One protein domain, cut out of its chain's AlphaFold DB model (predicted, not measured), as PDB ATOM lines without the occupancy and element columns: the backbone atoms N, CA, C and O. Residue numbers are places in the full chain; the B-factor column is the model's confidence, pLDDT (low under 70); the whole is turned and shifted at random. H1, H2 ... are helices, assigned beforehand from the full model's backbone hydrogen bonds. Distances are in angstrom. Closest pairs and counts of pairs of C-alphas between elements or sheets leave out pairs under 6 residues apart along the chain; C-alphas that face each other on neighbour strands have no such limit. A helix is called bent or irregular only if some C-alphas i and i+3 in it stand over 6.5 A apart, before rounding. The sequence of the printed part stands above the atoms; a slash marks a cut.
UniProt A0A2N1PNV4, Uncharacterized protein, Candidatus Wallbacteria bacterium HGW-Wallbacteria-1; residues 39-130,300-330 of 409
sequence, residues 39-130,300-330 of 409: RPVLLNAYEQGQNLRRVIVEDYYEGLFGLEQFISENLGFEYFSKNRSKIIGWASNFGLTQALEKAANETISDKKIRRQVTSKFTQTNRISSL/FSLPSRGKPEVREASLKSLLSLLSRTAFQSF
ATOM      1  N   ARG A  39      41.233  27.100  27.269       79.88
ATOM      2  CA  ARG A  39      39.968  27.840  27.277       79.88
ATOM      3  C   ARG A  39      39.090  27.571  26.055       79.88
ATOM      4  O   ARG A  39      37.908  27.301  26.274       79.88
ATOM      5  N   PRO A  40      39.587  27.573  24.802       81.38
ATOM      6  CA  PRO A  40      38.736  27.308  23.643       81.38
ATOM      7  C   PRO A  40      38.125  25.903  23.687       81.38
ATOM      8  O   PRO A  40      36.963  25.716  23.338       81.38
ATOM      9  N   VAL A  41      38.882  24.917  24.185       81.25
ATOM     10  CA  VAL A  41      38.424  23.525  24.295       81.25
ATOM     11  C   VAL A  41      37.386  23.375  25.411       81.25
ATOM     12  O   VAL A  41      36.365  22.716  25.217       81.25
ATOM     13  N   LEU A  42      37.600  24.035  26.557       78.56
ATOM     14  CA  LEU A  42      36.628  24.101  27.655       78.56
ATOM     15  C   LEU A  42      35.311  24.755  27.219       78.56
ATOM     16  O   LEU A  42      34.241  24.213  27.502       78.56
ATOM     17  N   LEU A  43      35.384  25.898  26.529       77.00
ATOM     18  CA  LEU A  43      34.210  26.619  26.036       77.00
ATOM     19  C   LEU A  43      33.444  25.792  25.005       77.00
ATOM     20  O   LEU A  43      32.234  25.643  25.147       77.00
ATOM     21  N   ASN A  44      34.135  25.164  24.048       80.56
ATOM     22  CA  ASN A  44      33.485  24.278  23.085       80.56
ATOM     23  C   ASN A  44      32.777  23.105  23.787       80.56
ATOM     24  O   ASN A  44      31.601  22.857  23.536       80.56
ATOM     25  N   ALA A  45      33.441  22.414  24.724       76.56
ATOM     26  CA  ALA A  45      32.810  21.326  25.475       76.56
ATOM     27  C   ALA A  45      31.578  21.806  26.265       76.56
ATOM     28  O   ALA A  45      30.546  21.132  26.280       76.56
ATOM     29  N   TYR A  46      31.659  22.987  26.881       81.88
ATOM     30  CA  TYR A  46      30.537  23.606  27.580       81.88
ATOM     31  C   TYR A  46      29.370  23.928  26.632       81.88
ATOM     32  O   TYR A  46      28.232  23.549  26.918       81.88
ATOM     33  N   GLU A  47      29.633  24.563  25.489       80.88
ATOM     34  CA  GLU A  47      28.624  24.899  24.477       80.88
ATOM     35  C   GLU A  47      27.943  23.650  23.905       80.88
ATOM     36  O   GLU A  47      26.711  23.592  23.850       80.88
ATOM     37  N   GLN A  48      28.709  22.608  23.556       83.94
ATOM     38  CA  GLN A  48      28.138  21.341  23.086       83.94
ATOM     39  C   GLN A  48      27.274  20.673  24.160       83.94
ATOM     40  O   GLN A  48      26.193  20.160  23.860       83.94
ATOM     41  N   GLY A  49      27.700  20.718  25.425       77.62
ATOM     42  CA  GLY A  49      26.907  20.200  26.536       77.62
ATOM     43  C   GLY A  49      25.615  20.994  26.769       77.62
ATOM     44  O   GLY A  49      24.574  20.390  27.036       77.62
ATOM     45  N   GLN A  50      25.636  22.323  26.610       82.25
ATOM     46  CA  GLN A  50      24.431  23.162  26.674       82.25
ATOM     47  C   GLN A  50      23.476  22.887  25.511       82.25
ATOM     48  O   GLN A  50      22.273  22.751  25.733       82.25
ATOM     49  N   ASN A  51      23.996  22.732  24.291       78.50
ATOM     50  CA  ASN A  51      23.197  22.360  23.123       78.50
ATOM     51  C   ASN A  51      22.530  20.996  23.315       78.50
ATOM     52  O   ASN A  51      21.325  20.861  23.100       78.50
ATOM     53  N   LEU A  52      23.283  19.995  23.784       79.81
ATOM     54  CA  LEU A  52      22.737  18.676  24.092       79.81
ATOM     55  C   LEU A  52      21.675  18.752  25.194       79.81
ATOM     56  O   LEU A  52      20.618  18.134  25.071       79.81
ATOM     57  N   ARG A  53      21.925  19.526  26.257       83.62
ATOM     58  CA  ARG A  53      20.941  19.753  27.320       83.62
ATOM     59  C   ARG A  53      19.661  20.375  26.764       83.62
ATOM     60  O   ARG A  53      18.584  19.886  27.091       83.62
ATOM     61  N   ARG A  54      19.772  21.421  25.940       82.38
ATOM     62  CA  ARG A  54      18.625  22.092  25.315       82.38
ATOM     63  C   ARG A  54      17.791  21.095  24.513       82.38
ATOM     64  O   ARG A  54      16.605  20.979  24.781       82.38
ATOM     65  N   VAL A  55      18.421  20.305  23.643       77.81
ATOM     66  CA  VAL A  55      17.711  19.315  22.815       77.81
ATOM     67  C   VAL A  55      17.084  18.199  23.651       77.81
ATOM     68  O   VAL A  55      15.986  17.767  23.342       77.81
ATOM     69  N   ILE A  56      17.714  17.752  24.745       76.69
ATOM     70  CA  ILE A  56      17.087  16.778  25.660       76.69
ATOM     71  C   ILE A  56      15.793  17.335  26.265       76.69
ATOM     72  O   ILE A  56      14.823  16.594  26.422       76.69
ATOM     73  N   VAL A  57      15.790  18.620  26.625       77.69
ATOM     74  CA  VAL A  57      14.624  19.296  27.198       77.69
ATOM     75  C   VAL A  57      13.554  19.534  26.125       77.69
ATOM     76  O   VAL A  57      12.392  19.214  26.358       77.69
ATOM     77  N   GLU A  58      13.940  20.032  24.948       77.62
ATOM     78  CA  GLU A  58      13.050  20.241  23.798       77.62
ATOM     79  C   GLU A  58      12.395  18.926  23.355       77.62
ATOM     80  O   GLU A  58      11.173  18.836  23.385       77.62
ATOM     81  N   ASP A  59      13.171  17.871  23.078       73.56
ATOM     82  CA  ASP A  59      12.648  16.554  22.671       73.56
ATOM     83  C   ASP A  59      11.692  15.963  23.723       73.56
ATOM     84  O   ASP A  59      10.752  15.236  23.387       73.56
ATOM     85  N   TYR A  60      11.927  16.241  25.010       75.62
ATOM     86  CA  TYR A  60      11.024  15.806  26.072       75.62
ATOM     87  C   TYR A  60       9.684  16.541  26.015       75.62
ATOM     88  O   TYR A  60       8.638  15.892  26.036       75.62
ATOM     89  N   TYR A  61       9.700  17.873  25.925       76.38
ATOM     90  CA  TYR A  61       8.475  18.672  25.892       76.38
ATOM     91  C   TYR A  61       7.719  18.546  24.568       76.38
ATOM     92  O   TYR A  61       6.500  18.400  24.600       76.38
ATOM     93  N   GLU A  62       8.407  18.528  23.425       72.12
ATOM     94  CA  GLU A  62       7.808  18.225  22.118       72.12
ATOM     95  C   GLU A  62       7.179  16.833  22.128       72.12
ATOM     96  O   GLU A  62       6.051  16.640  21.676       72.12
ATOM     97  N   GLY A  63       7.882  15.866  22.714       70.62
ATOM     98  CA  GLY A  63       7.375  14.525  22.914       70.62
ATOM     99  C   GLY A  63       6.108  14.487  23.766       70.62
ATOM    100  O   GLY A  63       5.140  13.815  23.406       70.62
ATOM    101  N   LEU A  64       6.103  15.206  24.893       71.12
ATOM    102  CA  LEU A  64       4.936  15.307  25.765       71.12
ATOM    103  C   LEU A  64       3.775  15.960  25.026       71.12
ATOM    104  O   LEU A  64       2.689  15.398  25.026       71.12
ATOM    105  N   PHE A  65       4.006  17.083  24.351       74.31
ATOM    106  CA  PHE A  65       2.979  17.782  23.585       74.31
ATOM    107  C   PHE A  65       2.396  16.900  22.477       74.31
ATOM    108  O   PHE A  65       1.179  16.765  22.372       74.31
ATOM    109  N   GLY A  66       3.247  16.220  21.702       70.81
ATOM    110  CA  GLY A  66       2.805  15.275  20.680       70.81
ATOM    111  C   GLY A  66       1.984  14.128  21.270       70.81
ATOM    112  O   GLY A  66       0.979  13.726  20.689       70.81
ATOM    113  N   LEU A  67       2.366  13.625  22.446       69.31
ATOM    114  CA  LEU A  67       1.611  12.620  23.194       69.31
ATOM    115  C   LEU A  67       0.250  13.159  23.671       69.31
ATOM    116  O   LEU A  67      -0.751  12.459  23.522       69.31
ATOM    117  N   GLU A  68       0.187  14.381  24.206       74.50
ATOM    118  CA  GLU A  68      -1.073  15.026  24.605       74.50
ATOM    119  C   GLU A  68      -2.004  15.199  23.391       74.50
ATOM    120  O   GLU A  68      -3.163  14.779  23.442       74.50
ATOM    121  N   GLN A  69      -1.484  15.726  22.275       75.62
ATOM    122  CA  GLN A  69      -2.224  15.898  21.023       75.62
ATOM    123  C   GLN A  69      -2.730  14.554  20.488       75.62
ATOM    124  O   GLN A  69      -3.916  14.407  20.194       75.62
ATOM    125  N   PHE A  70      -1.861  13.543  20.438       72.25
ATOM    126  CA  PHE A  70      -2.211  12.210  19.968       72.25
ATOM    127  C   PHE A  70      -3.357  11.593  20.783       72.25
ATOM    128  O   PHE A  70      -4.326  11.089  20.207       72.25
ATOM    129  N   ILE A  71      -3.264  11.627  22.118       72.38
ATOM    130  CA  ILE A  71      -4.316  11.079  22.983       72.38
ATOM    131  C   ILE A  71      -5.607  11.874  22.798       72.38
ATOM    132  O   ILE A  71      -6.669  11.266  22.683       72.38
ATOM    133  N   SER A  72      -5.532  13.203  22.726       75.31
ATOM    134  CA  SER A  72      -6.711  14.040  22.500       75.31
ATOM    135  C   SER A  72      -7.417  13.695  21.185       75.31
ATOM    136  O   SER A  72      -8.640  13.580  21.169       75.31
ATOM    137  N   GLU A  73      -6.663  13.484  20.103       78.00
ATOM    138  CA  GLU A  73      -7.197  13.163  18.773       78.00
ATOM    139  C   GLU A  73      -7.777  11.743  18.674       78.00
ATOM    140  O   GLU A  73      -8.767  11.535  17.980       78.00
ATOM    141  N   ASN A  74      -7.171  10.758  19.349       74.38
ATOM    142  CA  ASN A  74      -7.483   9.338  19.117       74.38
ATOM    143  C   ASN A  74      -8.272   8.678  20.254       74.38
ATOM    144  O   ASN A  74      -8.969   7.693  20.024       74.38
ATOM    145  N   LEU A  75      -8.142   9.181  21.482       72.38
ATOM    146  CA  LEU A  75      -8.755   8.608  22.687       72.38
ATOM    147  C   LEU A  75      -9.744   9.571  23.360       72.38
ATOM    148  O   LEU A  75     -10.469   9.166  24.268       72.38
ATOM    149  N   GLY A  76      -9.789  10.826  22.910       80.25
ATOM    150  CA  GLY A  76     -10.672  11.860  23.431       80.25
ATOM    151  C   GLY A  76     -10.127  12.570  24.675       80.25
ATOM    152  O   GLY A  76      -9.346  12.034  25.469       80.25
ATOM    153  N   PHE A  77     -10.578  13.811  24.858       78.38
ATOM    154  CA  PHE A  77     -10.114  14.701  25.923       78.38
ATOM    155  C   PHE A  77     -10.412  14.175  27.338       78.38
ATOM    156  O   PHE A  77      -9.578  14.319  28.232       78.38
ATOM    157  N   GLU A  78     -11.560  13.526  27.562       80.06
ATOM    158  CA  GLU A  78     -11.907  12.963  28.876       80.06
ATOM    159  C   GLU A  78     -10.930  11.868  29.314       80.06
ATOM    160  O   GLU A  78     -10.483  11.854  30.466       80.06
ATOM    161  N   TYR A  79     -10.550  10.981  28.387       77.50
ATOM    162  CA  TYR A  79      -9.570   9.938  28.667       77.50
ATOM    163  C   TYR A  79      -8.221  10.554  29.040       77.50
ATOM    164  O   TYR A  79      -7.605  10.151  30.033       77.50
ATOM    165  N   PHE A  80      -7.781  11.548  28.262       76.69
ATOM    166  CA  PHE A  80      -6.551  12.277  28.532       76.69
ATOM    167  C   PHE A  80      -6.585  12.940  29.912       76.69
ATOM    168  O   PHE A  80      -5.713  12.671  30.734       76.69
ATOM    169  N   SER A  81      -7.620  13.729  30.204       80.31
ATOM    170  CA  SER A  81      -7.784  14.447  31.474       80.31
ATOM    171  C   SER A  81      -7.718  13.503  32.682       80.31
ATOM    172  O   SER A  81      -6.974  13.754  33.632       80.31
ATOM    173  N   LYS A  82      -8.400  12.350  32.606       83.88
ATOM    174  CA  LYS A  82      -8.419  11.343  33.676       83.88
ATOM    175  C   LYS A  82      -7.069  10.650  33.888       83.88
ATOM    176  O   LYS A  82      -6.751  10.272  35.013       83.88
ATOM    177  N   ASN A  83      -6.278  10.466  32.829       79.44
ATOM    178  CA  ASN A  83      -5.040   9.677  32.872       79.44
ATOM    179  C   ASN A  83      -3.757  10.513  32.771       79.44
ATOM    180  O   ASN A  83      -2.664   9.950  32.844       79.44
ATOM    181  N   ARG A  84      -3.858  11.839  32.633       79.31
ATOM    182  CA  ARG A  84      -2.726  12.742  32.388       79.31
ATOM    183  C   ARG A  84      -1.597  12.567  33.400       79.31
ATOM    184  O   ARG A  84      -0.444  12.422  33.009       79.31
ATOM    185  N   SER A  85      -1.915  12.522  34.693       79.94
ATOM    186  CA  SER A  85      -0.917  12.336  35.759       79.94
ATOM    187  C   SER A  85      -0.195  10.987  35.661       79.94
ATOM    188  O   SER A  85       1.014  10.919  35.866       79.94
ATOM    189  N   LYS A  86      -0.913   9.923  35.285       81.56
ATOM    190  CA  LYS A  86      -0.365   8.576  35.078       81.56
ATOM    191  C   LYS A  86       0.569   8.544  33.865       81.56
ATOM    192  O   LYS A  86       1.647   7.966  33.946       81.56
ATOM    193  N   ILE A  87       0.173   9.205  32.777       73.19
ATOM    194  CA  ILE A  87       0.933   9.298  31.525       73.19
ATOM    195  C   ILE A  87       2.215  10.115  31.715       73.19
ATOM    196  O   ILE A  87       3.287   9.641  31.348       73.19
ATOM    197  N   ILE A  88       2.128  11.286  32.356       73.06
ATOM    198  CA  ILE A  88       3.302  12.085  32.743       73.06
ATOM    199  C   ILE A  88       4.198  11.259  33.671       73.06
ATOM    200  O   ILE A  88       5.399  11.155  33.445       73.06
ATOM    201  N   GLY A  89       3.607  10.576  34.656       77.31
ATOM    202  CA  GLY A  89       4.335   9.676  35.545       77.31
ATOM    203  C   GLY A  89       5.055   8.546  34.805       77.31
ATOM    204  O   GLY A  89       6.153   8.159  35.195       77.31
ATOM    205  N   TRP A  90       4.491   8.010  33.722       77.38
ATOM    206  CA  TRP A  90       5.183   7.037  32.880       77.38
ATOM    207  C   TRP A  90       6.293   7.672  32.051       77.38
ATOM    208  O   TRP A  90       7.376   7.092  31.988       77.38
ATOM    209  N   ALA A  91       6.059   8.843  31.452       68.94
ATOM    210  CA  ALA A  91       7.056   9.554  30.648       68.94
ATOM    211  C   ALA A  91       8.293   9.890  31.487       68.94
ATOM    212  O   ALA A  91       9.414   9.589  31.076       68.94
ATOM    213  N   SER A  92       8.082  10.370  32.713       66.81
ATOM    214  CA  SER A  92       9.148  10.610  33.686       66.81
ATOM    215  C   SER A  92       9.801   9.330  34.210       66.81
ATOM    216  O   SER A  92      10.901   9.403  34.734       66.81
ATOM    217  N   ASN A  93       9.173   8.149  34.130       66.50
ATOM    218  CA  ASN A  93       9.749   6.906  34.670       66.50
ATOM    219  C   ASN A  93      10.487   6.052  33.638       66.50
ATOM    220  O   ASN A  93      11.537   5.491  33.944       66.50
ATOM    221  N   PHE A  94       9.940   5.957  32.434       65.25
ATOM    222  CA  PHE A  94      10.376   5.021  31.399       65.25
ATOM    223  C   PHE A  94      10.917   5.753  30.158       65.25
ATOM    224  O   PHE A  94      11.457   5.146  29.237       65.25
ATOM    225  N   GLY A  95      10.811   7.082  30.132       67.62
ATOM    226  CA  GLY A  95      11.016   7.865  28.925       67.62
ATOM    227  C   GLY A  95       9.769   7.863  28.042       67.62
ATOM    228  O   GLY A  95       8.859   7.039  28.177       67.62
ATOM    229  N   LEU A  96       9.734   8.820  27.123       68.75
ATOM    230  CA  LEU A  96       8.528   9.165  26.384       68.75
ATOM    231  C   LEU A  96       7.998   8.013  25.517       68.75
ATOM    232  O   LEU A  96       6.823   7.671  25.598       68.75
ATOM    233  N   THR A  97       8.867   7.358  24.743       69.38
ATOM    234  CA  THR A  97       8.477   6.260  23.841       69.38
ATOM    235  C   THR A  97       7.883   5.069  24.598       69.38
ATOM    236  O   THR A  97       6.889   4.499  24.162       69.38
ATOM    237  N   GLN A  98       8.441   4.716  25.759       74.38
ATOM    238  CA  GLN A  98       7.941   3.605  26.580       74.38
ATOM    239  C   GLN A  98       6.637   3.978  27.294       74.38
ATOM    240  O   GLN A  98       5.747   3.143  27.443       74.38
ATOM    241  N   ALA A  99       6.495   5.240  27.703       73.50
ATOM    242  CA  ALA A  99       5.252   5.761  28.258       73.50
ATOM    243  C   ALA A  99       4.120   5.767  27.232       73.50
ATOM    244  O   ALA A  99       3.004   5.375  27.558       73.50
ATOM    245  N   LEU A 100       4.428   6.146  25.992       70.19
ATOM    246  CA  LEU A 100       3.533   6.058  24.843       70.19
ATOM    247  C   LEU A 100       3.150   4.618  24.536       70.19
ATOM    248  O   LEU A 100       1.970   4.322  24.389       70.19
ATOM    249  N   GLU A 101       4.125   3.713  24.470       76.12
ATOM    250  CA  GLU A 101       3.869   2.297  24.230       76.12
ATOM    251  C   GLU A 101       2.969   1.711  25.324       76.12
ATOM    252  O   GLU A 101       1.994   1.025  25.024       76.12
ATOM    253  N   LYS A 102       3.227   2.047  26.592       81.38
ATOM    254  CA  LYS A 102       2.393   1.636  27.723       81.38
ATOM    255  C   LYS A 102       0.992   2.245  27.671       81.38
ATOM    256  O   LYS A 102       0.019   1.509  27.810       81.38
ATOM    257  N   ALA A 103       0.879   3.548  27.419       75.31
ATOM    258  CA  ALA A 103      -0.405   4.223  27.279       75.31
ATOM    259  C   ALA A 103      -1.226   3.601  26.150       75.31
ATOM    260  O   ALA A 103      -2.377   3.240  26.375       75.31
ATOM    261  N   ALA A 104      -0.616   3.397  24.982       74.81
ATOM    262  CA  ALA A 104      -1.241   2.782  23.818       74.81
ATOM    263  C   ALA A 104      -1.614   1.310  24.073       74.81
ATOM    264  O   ALA A 104      -2.669   0.866  23.631       74.81
ATOM    265  N   ASN A 105      -0.799   0.555  24.819       82.06
ATOM    266  CA  ASN A 105      -1.112  -0.816  25.237       82.06
ATOM    267  C   ASN A 105      -2.320  -0.892  26.184       82.06
ATOM    268  O   ASN A 105      -3.096  -1.839  26.078       82.06
ATOM    269  N   GLU A 106      -2.478   0.075  27.092       81.31
ATOM    270  CA  GLU A 106      -3.587   0.111  28.058       81.31
ATOM    271  C   GLU A 106      -4.911   0.608  27.443       81.31
ATOM    272  O   GLU A 106      -5.970   0.367  28.014       81.31
ATOM    273  N   THR A 107      -4.873   1.274  26.283       71.88
ATOM    274  CA  THR A 107      -6.036   1.993  25.721       71.88
ATOM    275  C   THR A 107      -6.487   1.531  24.355       71.88
ATOM    276  O   THR A 107      -7.682   1.517  24.074       71.88
ATOM    277  N   ILE A 108      -5.543   1.171  23.489       72.81
ATOM    278  CA  ILE A 108      -5.818   0.869  22.090       72.81
ATOM    279  C   ILE A 108      -5.820  -0.645  21.936       72.81
ATOM    280  O   ILE A 108      -4.770  -1.284  21.822       72.81
ATOM    281  N   SER A 109      -7.009  -1.239  21.894       80.06
ATOM    282  CA  SER A 109      -7.188  -2.671  21.634       80.06
ATOM    283  C   SER A 109      -6.669  -3.074  20.244       80.06
ATOM    284  O   SER A 109      -6.090  -4.152  20.101       80.06
ATOM    285  N   ASP A 110      -6.756  -2.185  19.249       80.88
ATOM    286  CA  ASP A 110      -6.250  -2.423  17.893       80.88
ATOM    287  C   ASP A 110      -4.708  -2.377  17.817       80.88
ATOM    288  O   ASP A 110      -4.052  -1.345  17.984       80.88
ATOM    289  N   LYS A 111      -4.107  -3.527  17.498       84.50
ATOM    290  CA  LYS A 111      -2.652  -3.705  17.385       84.50
ATOM    291  C   LYS A 111      -2.019  -2.915  16.228       84.50
ATOM    292  O   LYS A 111      -0.844  -2.556  16.319       84.50
ATOM    293  N   LYS A 112      -2.744  -2.674  15.134       80.25
ATOM    294  CA  LYS A 112      -2.259  -1.935  13.958       80.25
ATOM    295  C   LYS A 112      -2.187  -0.444  14.262       80.25
ATOM    296  O   LYS A 112      -1.140   0.151  14.012       80.25
ATOM    297  N   ILE A 113      -3.238   0.113  14.867       71.25
ATOM    298  CA  ILE A 113      -3.243   1.505  15.345       71.25
ATOM    299  C   ILE A 113      -2.108   1.680  16.352       71.25
ATOM    300  O   ILE A 113      -1.256   2.543  16.175       71.25
ATOM    301  N   ARG A 114      -1.988   0.768  17.323       76.50
ATOM    302  CA  ARG A 114      -0.902   0.786  18.310       76.50
ATOM    303  C   ARG A 114       0.491   0.874  17.680       76.50
ATOM    304  O   ARG A 114       1.277   1.730  18.061       76.50
ATOM    305  N   ARG A 115       0.782   0.040  16.675       77.69
ATOM    306  CA  ARG A 115       2.073   0.052  15.961       77.69
ATOM    307  C   ARG A 115       2.315   1.344  15.183       77.69
ATOM    308  O   ARG A 115       3.434   1.848  15.205       77.69
ATOM    309  N   GLN A 116       1.295   1.875  14.508       72.50
ATOM    310  CA  GLN A 116       1.408   3.150  13.794       72.50
ATOM    311  C   GLN A 116       1.764   4.286  14.757       72.50
ATOM    312  O   GLN A 116       2.647   5.091  14.462       72.50
ATOM    313  N   VAL A 117       1.153   4.287  15.940       66.06
ATOM    314  CA  VAL A 117       1.414   5.262  17.001       66.06
ATOM    315  C   VAL A 117       2.841   5.137  17.508       66.06
ATOM    316  O   VAL A 117       3.595   6.100  17.416       66.06
ATOM    317  N   THR A 118       3.267   3.951  17.949       69.81
ATOM    318  CA  THR A 118       4.636   3.761  18.456       69.81
ATOM    319  C   THR A 118       5.687   4.126  17.401       69.81
ATOM    320  O   THR A 118       6.706   4.716  17.744       69.81
ATOM    321  N   SER A 119       5.417   3.861  16.113       72.50
ATOM    322  CA  SER A 119       6.348   4.174  15.022       72.50
ATOM    323  C   SER A 119       6.550   5.675  14.783       72.50
ATOM    324  O   SER A 119       7.685   6.089  14.555       72.50
ATOM    325  N   LYS A 120       5.496   6.500  14.909       65.12
ATOM    326  CA  LYS A 120       5.585   7.968  14.766       65.12
ATOM    327  C   LYS A 120       6.401   8.632  15.879       65.12
ATOM    328  O   LYS A 120       6.953   9.701  15.661       65.12
ATOM    329  N   PHE A 121       6.491   7.989  17.043       64.19
ATOM    330  CA  PHE A 121       7.208   8.493  18.221       64.19
ATOM    331  C   PHE A 121       8.567   7.830  18.455       64.19
ATOM    332  O   PHE A 121       9.199   8.046  19.496       64.19
ATOM    333  N   THR A 122       9.032   7.007  17.516       61.31
ATOM    334  CA  THR A 122      10.411   6.517  17.543       61.31
ATOM    335  C   THR A 122      11.314   7.734  17.368       61.31
ATOM    336  O   THR A 122      11.389   8.292  16.276       61.31
ATOM    337  N   GLN A 123      11.906   8.195  18.474       55.75
ATOM    338  CA  GLN A 123      12.682   9.430  18.539       55.75
ATOM    339  C   GLN A 123      13.685   9.520  17.388       55.75
ATOM    340  O   GLN A 123      14.442   8.589  17.110       55.75
ATOM    341  N   THR A 124      13.686  10.680  16.743       52.88
ATOM    342  CA  THR A 124      14.680  11.116  15.772       52.88
ATOM    343  C   THR A 124      16.094  10.905  16.317       52.88
ATOM    344  O   THR A 124      16.373  11.202  17.476       52.88
ATOM    345  N   ASN A 125      17.021  10.480  15.453       59.88
ATOM    346  CA  ASN A 125      18.455  10.261  15.728       59.88
ATOM    347  C   ASN A 125      19.233  11.484  16.293       59.88
ATOM    348  O   ASN A 125      20.453  11.412  16.428       59.88
ATOM    349  N   ARG A 126      18.559  12.593  16.633       70.50
ATOM    350  CA  ARG A 126      19.133  13.880  17.058       70.50
ATOM    351  C   ARG A 126      19.885  13.799  18.388       70.50
ATOM    352  O   ARG A 126      21.016  14.276  18.468       70.50
ATOM    353  N   ILE A 127      19.305  13.166  19.413       74.62
ATOM    354  CA  ILE A 127      19.983  12.998  20.713       74.62
ATOM    355  C   ILE A 127      21.247  12.158  20.534       74.62
ATOM    356  O   ILE A 127      22.305  12.552  21.013       74.62
ATOM    357  N   SER A 128      21.166  11.041  19.809       76.38
ATOM    358  CA  SER A 128      22.313  10.158  19.568       76.38
ATOM    359  C   SER A 128      23.446  10.871  18.824       76.38
ATOM    360  O   SER A 128      24.608  10.730  19.202       76.38
ATOM    361  N   SER A 129      23.130  11.680  17.803       76.69
ATOM    362  CA  SER A 129      24.148  12.454  17.083       76.69
ATOM    363  C   SER A 129      24.799  13.522  17.966       76.69
ATOM    364  O   SER A 129      26.022  13.641  17.970       76.69
ATOM    365  N   LEU A 130      24.017  14.259  18.764       80.50
ATOM    366  CA  LEU A 130      24.555  15.282  19.671       80.50
ATOM    367  C   LEU A 130      25.335  14.677  20.840       80.50
ATOM    368  O   LEU A 130      26.340  15.241  21.260       80.50
ATOM    369  N   PHE A 300      31.666  10.557  33.800       89.31
ATOM    370  CA  PHE A 300      30.446  11.051  33.202       89.31
ATOM    371  C   PHE A 300      29.937  10.065  32.153       89.31
ATOM    372  O   PHE A 300      30.487   9.907  31.066       89.31
ATOM    373  N   SER A 301      28.807   9.445  32.466       85.31
ATOM    374  CA  SER A 301      28.028   8.676  31.509       85.31
ATOM    375  C   SER A 301      26.653   9.305  31.364       85.31
ATOM    376  O   SER A 301      25.924   9.448  32.347       85.31
ATOM    377  N   LEU A 302      26.263   9.626  30.133       80.62
ATOM    378  CA  LEU A 302      24.870   9.921  29.823       80.62
ATOM    379  C   LEU A 302      24.120   8.600  29.671       80.62
ATOM    380  O   LEU A 302      24.409   7.853  28.733       80.62
ATOM    381  N   PRO A 303      23.156   8.286  30.549       74.12
ATOM    382  CA  PRO A 303      22.429   7.037  30.434       74.12
ATOM    383  C   PRO A 303      21.638   7.025  29.120       74.12
ATOM    384  O   PRO A 303      20.737   7.844  28.895       74.12
ATOM    385  N   SER A 304      21.956   6.062  28.248       67.44
ATOM    386  CA  SER A 304      21.306   5.870  26.940       67.44
ATOM    387  C   SER A 304      19.801   5.616  27.062       67.44
ATOM    388  O   SER A 304      19.039   5.890  26.136       67.44
ATOM    389  N   ARG A 305      19.346   5.188  28.247       61.50
ATOM    390  CA  ARG A 305      17.944   5.046  28.663       61.50
ATOM    391  C   ARG A 305      17.786   5.584  30.081       61.50
ATOM    392  O   ARG A 305      18.623   5.298  30.925       61.50
ATOM    393  N   GLY A 306      16.739   6.353  30.349       64.88
ATOM    394  CA  GLY A 306      16.485   6.881  31.688       64.88
ATOM    395  C   GLY A 306      15.666   8.160  31.669       64.88
ATOM    396  O   GLY A 306      15.397   8.716  30.602       64.88
ATOM    397  N   LYS A 307      15.282   8.606  32.866       68.81
ATOM    398  CA  LYS A 307      14.484   9.816  33.065       68.81
ATOM    399  C   LYS A 307      15.216  11.044  32.493       68.81
ATOM    400  O   LYS A 307      16.402  11.213  32.806       68.81
ATOM    401  N   PRO A 308      14.567  11.895  31.680       70.38
ATOM    402  CA  PRO A 308      15.154  13.142  31.181       70.38
ATOM    403  C   PRO A 308      15.734  14.013  32.298       70.38
ATOM    404  O   PRO A 308      16.823  14.554  32.143       70.38
ATOM    405  N   GLU A 309      15.087  14.039  33.464       74.94
ATOM    406  CA  GLU A 309      15.515  14.789  34.644       74.94
ATOM    407  C   GLU A 309      16.864  14.284  35.186       74.94
ATOM    408  O   GLU A 309      17.707  15.074  35.603       74.94
ATOM    409  N   VAL A 310      17.118  12.969  35.125       80.19
ATOM    410  CA  VAL A 310      18.400  12.371  35.543       80.19
ATOM    411  C   VAL A 310      19.508  12.717  34.546       80.19
ATOM    412  O   VAL A 310      20.630  13.033  34.950       80.19
ATOM    413  N   ARG A 311      19.202  12.699  33.241       80.75
ATOM    414  CA  ARG A 311      20.147  13.119  32.191       80.75
ATOM    415  C   ARG A 311      20.492  14.595  32.325       80.75
ATOM    416  O   ARG A 311      21.665  14.957  32.276       80.75
ATOM    417  N   GLU A 312      19.479  15.429  32.528       81.69
ATOM    418  CA  GLU A 312      19.641  16.863  32.713       81.69
ATOM    419  C   GLU A 312      20.435  17.173  33.987       81.69
ATOM    420  O   GLU A 312      21.354  17.985  33.936       81.69
ATOM    421  N   ALA A 313      20.140  16.512  35.110       83.19
ATOM    422  CA  ALA A 313      20.882  16.685  36.357       83.19
ATOM    423  C   ALA A 313      22.361  16.296  36.201       83.19
ATOM    424  O   ALA A 313      23.243  17.045  36.625       83.19
ATOM    425  N   SER A 314      22.635  15.176  35.524       84.12
ATOM    426  CA  SER A 314      24.004  14.734  35.227       84.12
ATOM    427  C   SER A 314      24.747  15.772  34.378       84.12
ATOM    428  O   SER A 314      25.873  16.149  34.703       84.12
ATOM    429  N   LEU A 315      24.100  16.292  33.325       86.38
ATOM    430  CA  LEU A 315      24.658  17.351  32.477       86.38
ATOM    431  C   LEU A 315      24.891  18.647  33.252       86.38
ATOM    432  O   LEU A 315      25.966  19.222  33.142       86.38
ATOM    433  N   LYS A 316      23.928  19.099  34.063       85.25
ATOM    434  CA  LYS A 316      24.067  20.308  34.893       85.25
ATOM    435  C   LYS A 316      25.256  20.208  35.843       85.25
ATOM    436  O   LYS A 316      26.005  21.174  35.964       85.25
ATOM    437  N   SER A 317      25.446  19.051  36.479       86.75
ATOM    438  CA  SER A 317      26.581  18.818  37.375       86.75
ATOM    439  C   SER A 317      27.914  18.972  36.640       86.75
ATOM    440  O   SER A 317      28.797  19.687  37.113       86.75
ATOM    441  N   LEU A 318      28.049  18.354  35.461       88.00
ATOM    442  CA  LEU A 318      29.264  18.468  34.651       88.00
ATOM    443  C   LEU A 318      29.466  19.897  34.120       88.00
ATOM    444  O   LEU A 318      30.557  20.447  34.242       88.00
ATOM    445  N   LEU A 319      28.418  20.529  33.590       85.19
ATOM    446  CA  LEU A 319      28.463  21.895  33.054       85.19
ATOM    447  C   LEU A 319      28.835  22.930  34.122       85.19
ATOM    448  O   LEU A 319      29.581  23.860  33.832       85.19
ATOM    449  N   SER A 320      28.366  22.751  35.359       84.31
ATOM    450  CA  SER A 320      28.759  23.585  36.501       84.31
ATOM    451  C   SER A 320      30.240  23.433  36.857       84.31
ATOM    452  O   SER A 320      30.873  24.387  37.306       84.31
ATOM    453  N   LEU A 321      30.813  22.238  36.694       85.62
ATOM    454  CA  LEU A 321      32.241  22.023  36.925       85.62
ATOM    455  C   LEU A 321      33.086  22.620  35.792       85.62
ATOM    456  O   LEU A 321      34.094  23.275  36.059       85.62
ATOM    457  N   LEU A 322      32.644  22.453  34.541       81.19
ATOM    458  CA  LEU A 322      33.277  23.056  33.366       81.19
ATOM    459  C   LEU A 322      33.309  24.581  33.471       81.19
ATOM    460  O   LEU A 322      34.369  25.174  33.289       81.19
ATOM    461  N   SER A 323      32.184  25.213  33.823       80.25
ATOM    462  CA  SER A 323      32.125  26.669  33.968       80.25
ATOM    463  C   SER A 323      33.031  27.162  35.094       80.25
ATOM    464  O   SER A 323      33.834  28.058  34.865       80.25
ATOM    465  N   ARG A 324      32.985  26.543  36.283       81.62
ATOM    466  CA  ARG A 324      33.875  26.895  37.405       81.62
ATOM    467  C   ARG A 324      35.352  26.799  37.026       81.62
ATOM    468  O   ARG A 324      36.104  27.719  37.326       81.62
ATOM    469  N   THR A 325      35.745  25.734  36.328       79.56
ATOM    470  CA  THR A 325      37.136  25.553  35.878       79.56
ATOM    471  C   THR A 325      37.525  26.601  34.837       79.56
ATOM    472  O   THR A 325      38.629  27.141  34.885       79.56
ATOM    473  N   ALA A 326      36.611  26.932  33.920       73.94
ATOM    474  CA  ALA A 326      36.824  27.997  32.951       73.94
ATOM    475  C   ALA A 326      36.986  29.365  33.629       73.94
ATOM    476  O   ALA A 326      37.820  30.132  33.183       73.94
ATOM    477  N   PHE A 327      36.257  29.665  34.712       72.88
ATOM    478  CA  PHE A 327      36.415  30.918  35.466       72.88
ATOM    479  C   PHE A 327      37.695  30.958  36.308       72.88
ATOM    480  O   PHE A 327      38.371  31.978  36.337       72.88
ATOM    481  N   GLN A 328      38.085  29.859  36.954       71.38
ATOM    482  CA  GLN A 328      39.325  29.821  37.741       71.38
ATOM    483  C   GLN A 328      40.580  30.018  36.879       71.38
ATOM    484  O   GLN A 328      41.569  30.575  37.353       71.38
ATOM    485  N   SER A 329      40.541  29.623  35.603       60.38
ATOM    486  CA  SER A 329      41.627  29.920  34.665       60.38
ATOM    487  C   SER A 329      41.684  31.393  34.225       60.38
ATOM    488  O   SER A 329      42.694  31.796  33.652       60.38
ATOM    489  N   PHE A 330      40.662  32.215  34.510       54.41
ATOM    490  CA  PHE A 330      40.725  33.675  34.329       54.41
ATOM    491  C   PHE A 330      41.487  34.376  35.460       54.41
ATOM    492  O   PHE A 330      42.229  35.316  35.184       54.41
TER     493      PHE A 330
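Overview. This is residues 39 to 130 and 300 to 330 of the 409 residues of an uncharacterized protein of Candidatus Wallbacteria bacterium HGW-Wallbacteria-1 (UniProt A0A2N1PNV4). One long helix, H1, is the spine of a rod; H6 packs along its beginning, H2, H3 and H4 fold back and forth in hairpins by its later part, and short H5 packs on H1 alone, at residues 48 to 56. The printed part, 123 residues, is all helix, H1 to H6 in chain order; it is loose, radius of gyration of the C-alphas 17.9 A, spanning 60 by 25 by 20 A.

Along the chain. H1, residues 39 to 75, runs 52.6 A from C-alpha 39 at (39.968, 27.840, 27.277). H2, 77 to 94, is irregular: C-alphas 82 and 85 are 7.8 A apart. H3 is 96 to 107, H4 111 to 120, H5 126 to 130. H6, 308 to 330, 32.9 A, ends at C-alpha 330 at (40.725, 33.675, 34.329).

Arrangement. H1, the hub, touches H6 at a shallow tilt of 21 degrees, opposite ways; their closest C-alphas, Tyr 46 and Leu 319, are 6.1 A apart. H1, H2 and H3 form an up-and-down bundle, each running against the one before. H4 touches H3, closest C-alphas Ala 104 and Arg 114, 5.9 A. H1 touches H5 with residues 48 to 56 alone, closest C-alphas Leu 52 and Leu 130, 5.9 A. O i to N i+4 pairs are within hydrogen-bond range throughout H1, H3, H4 and H5, in 12 of 14 in H2 and 18 of 19 in H6.

Size, cuts and confidence. Residues 131 to 299 are cut out; C-alphas 130 and 300 are 15.4 A apart. The links printed whole are tight. pLDDT is under 70 at 22 residues, among them 91 to 97.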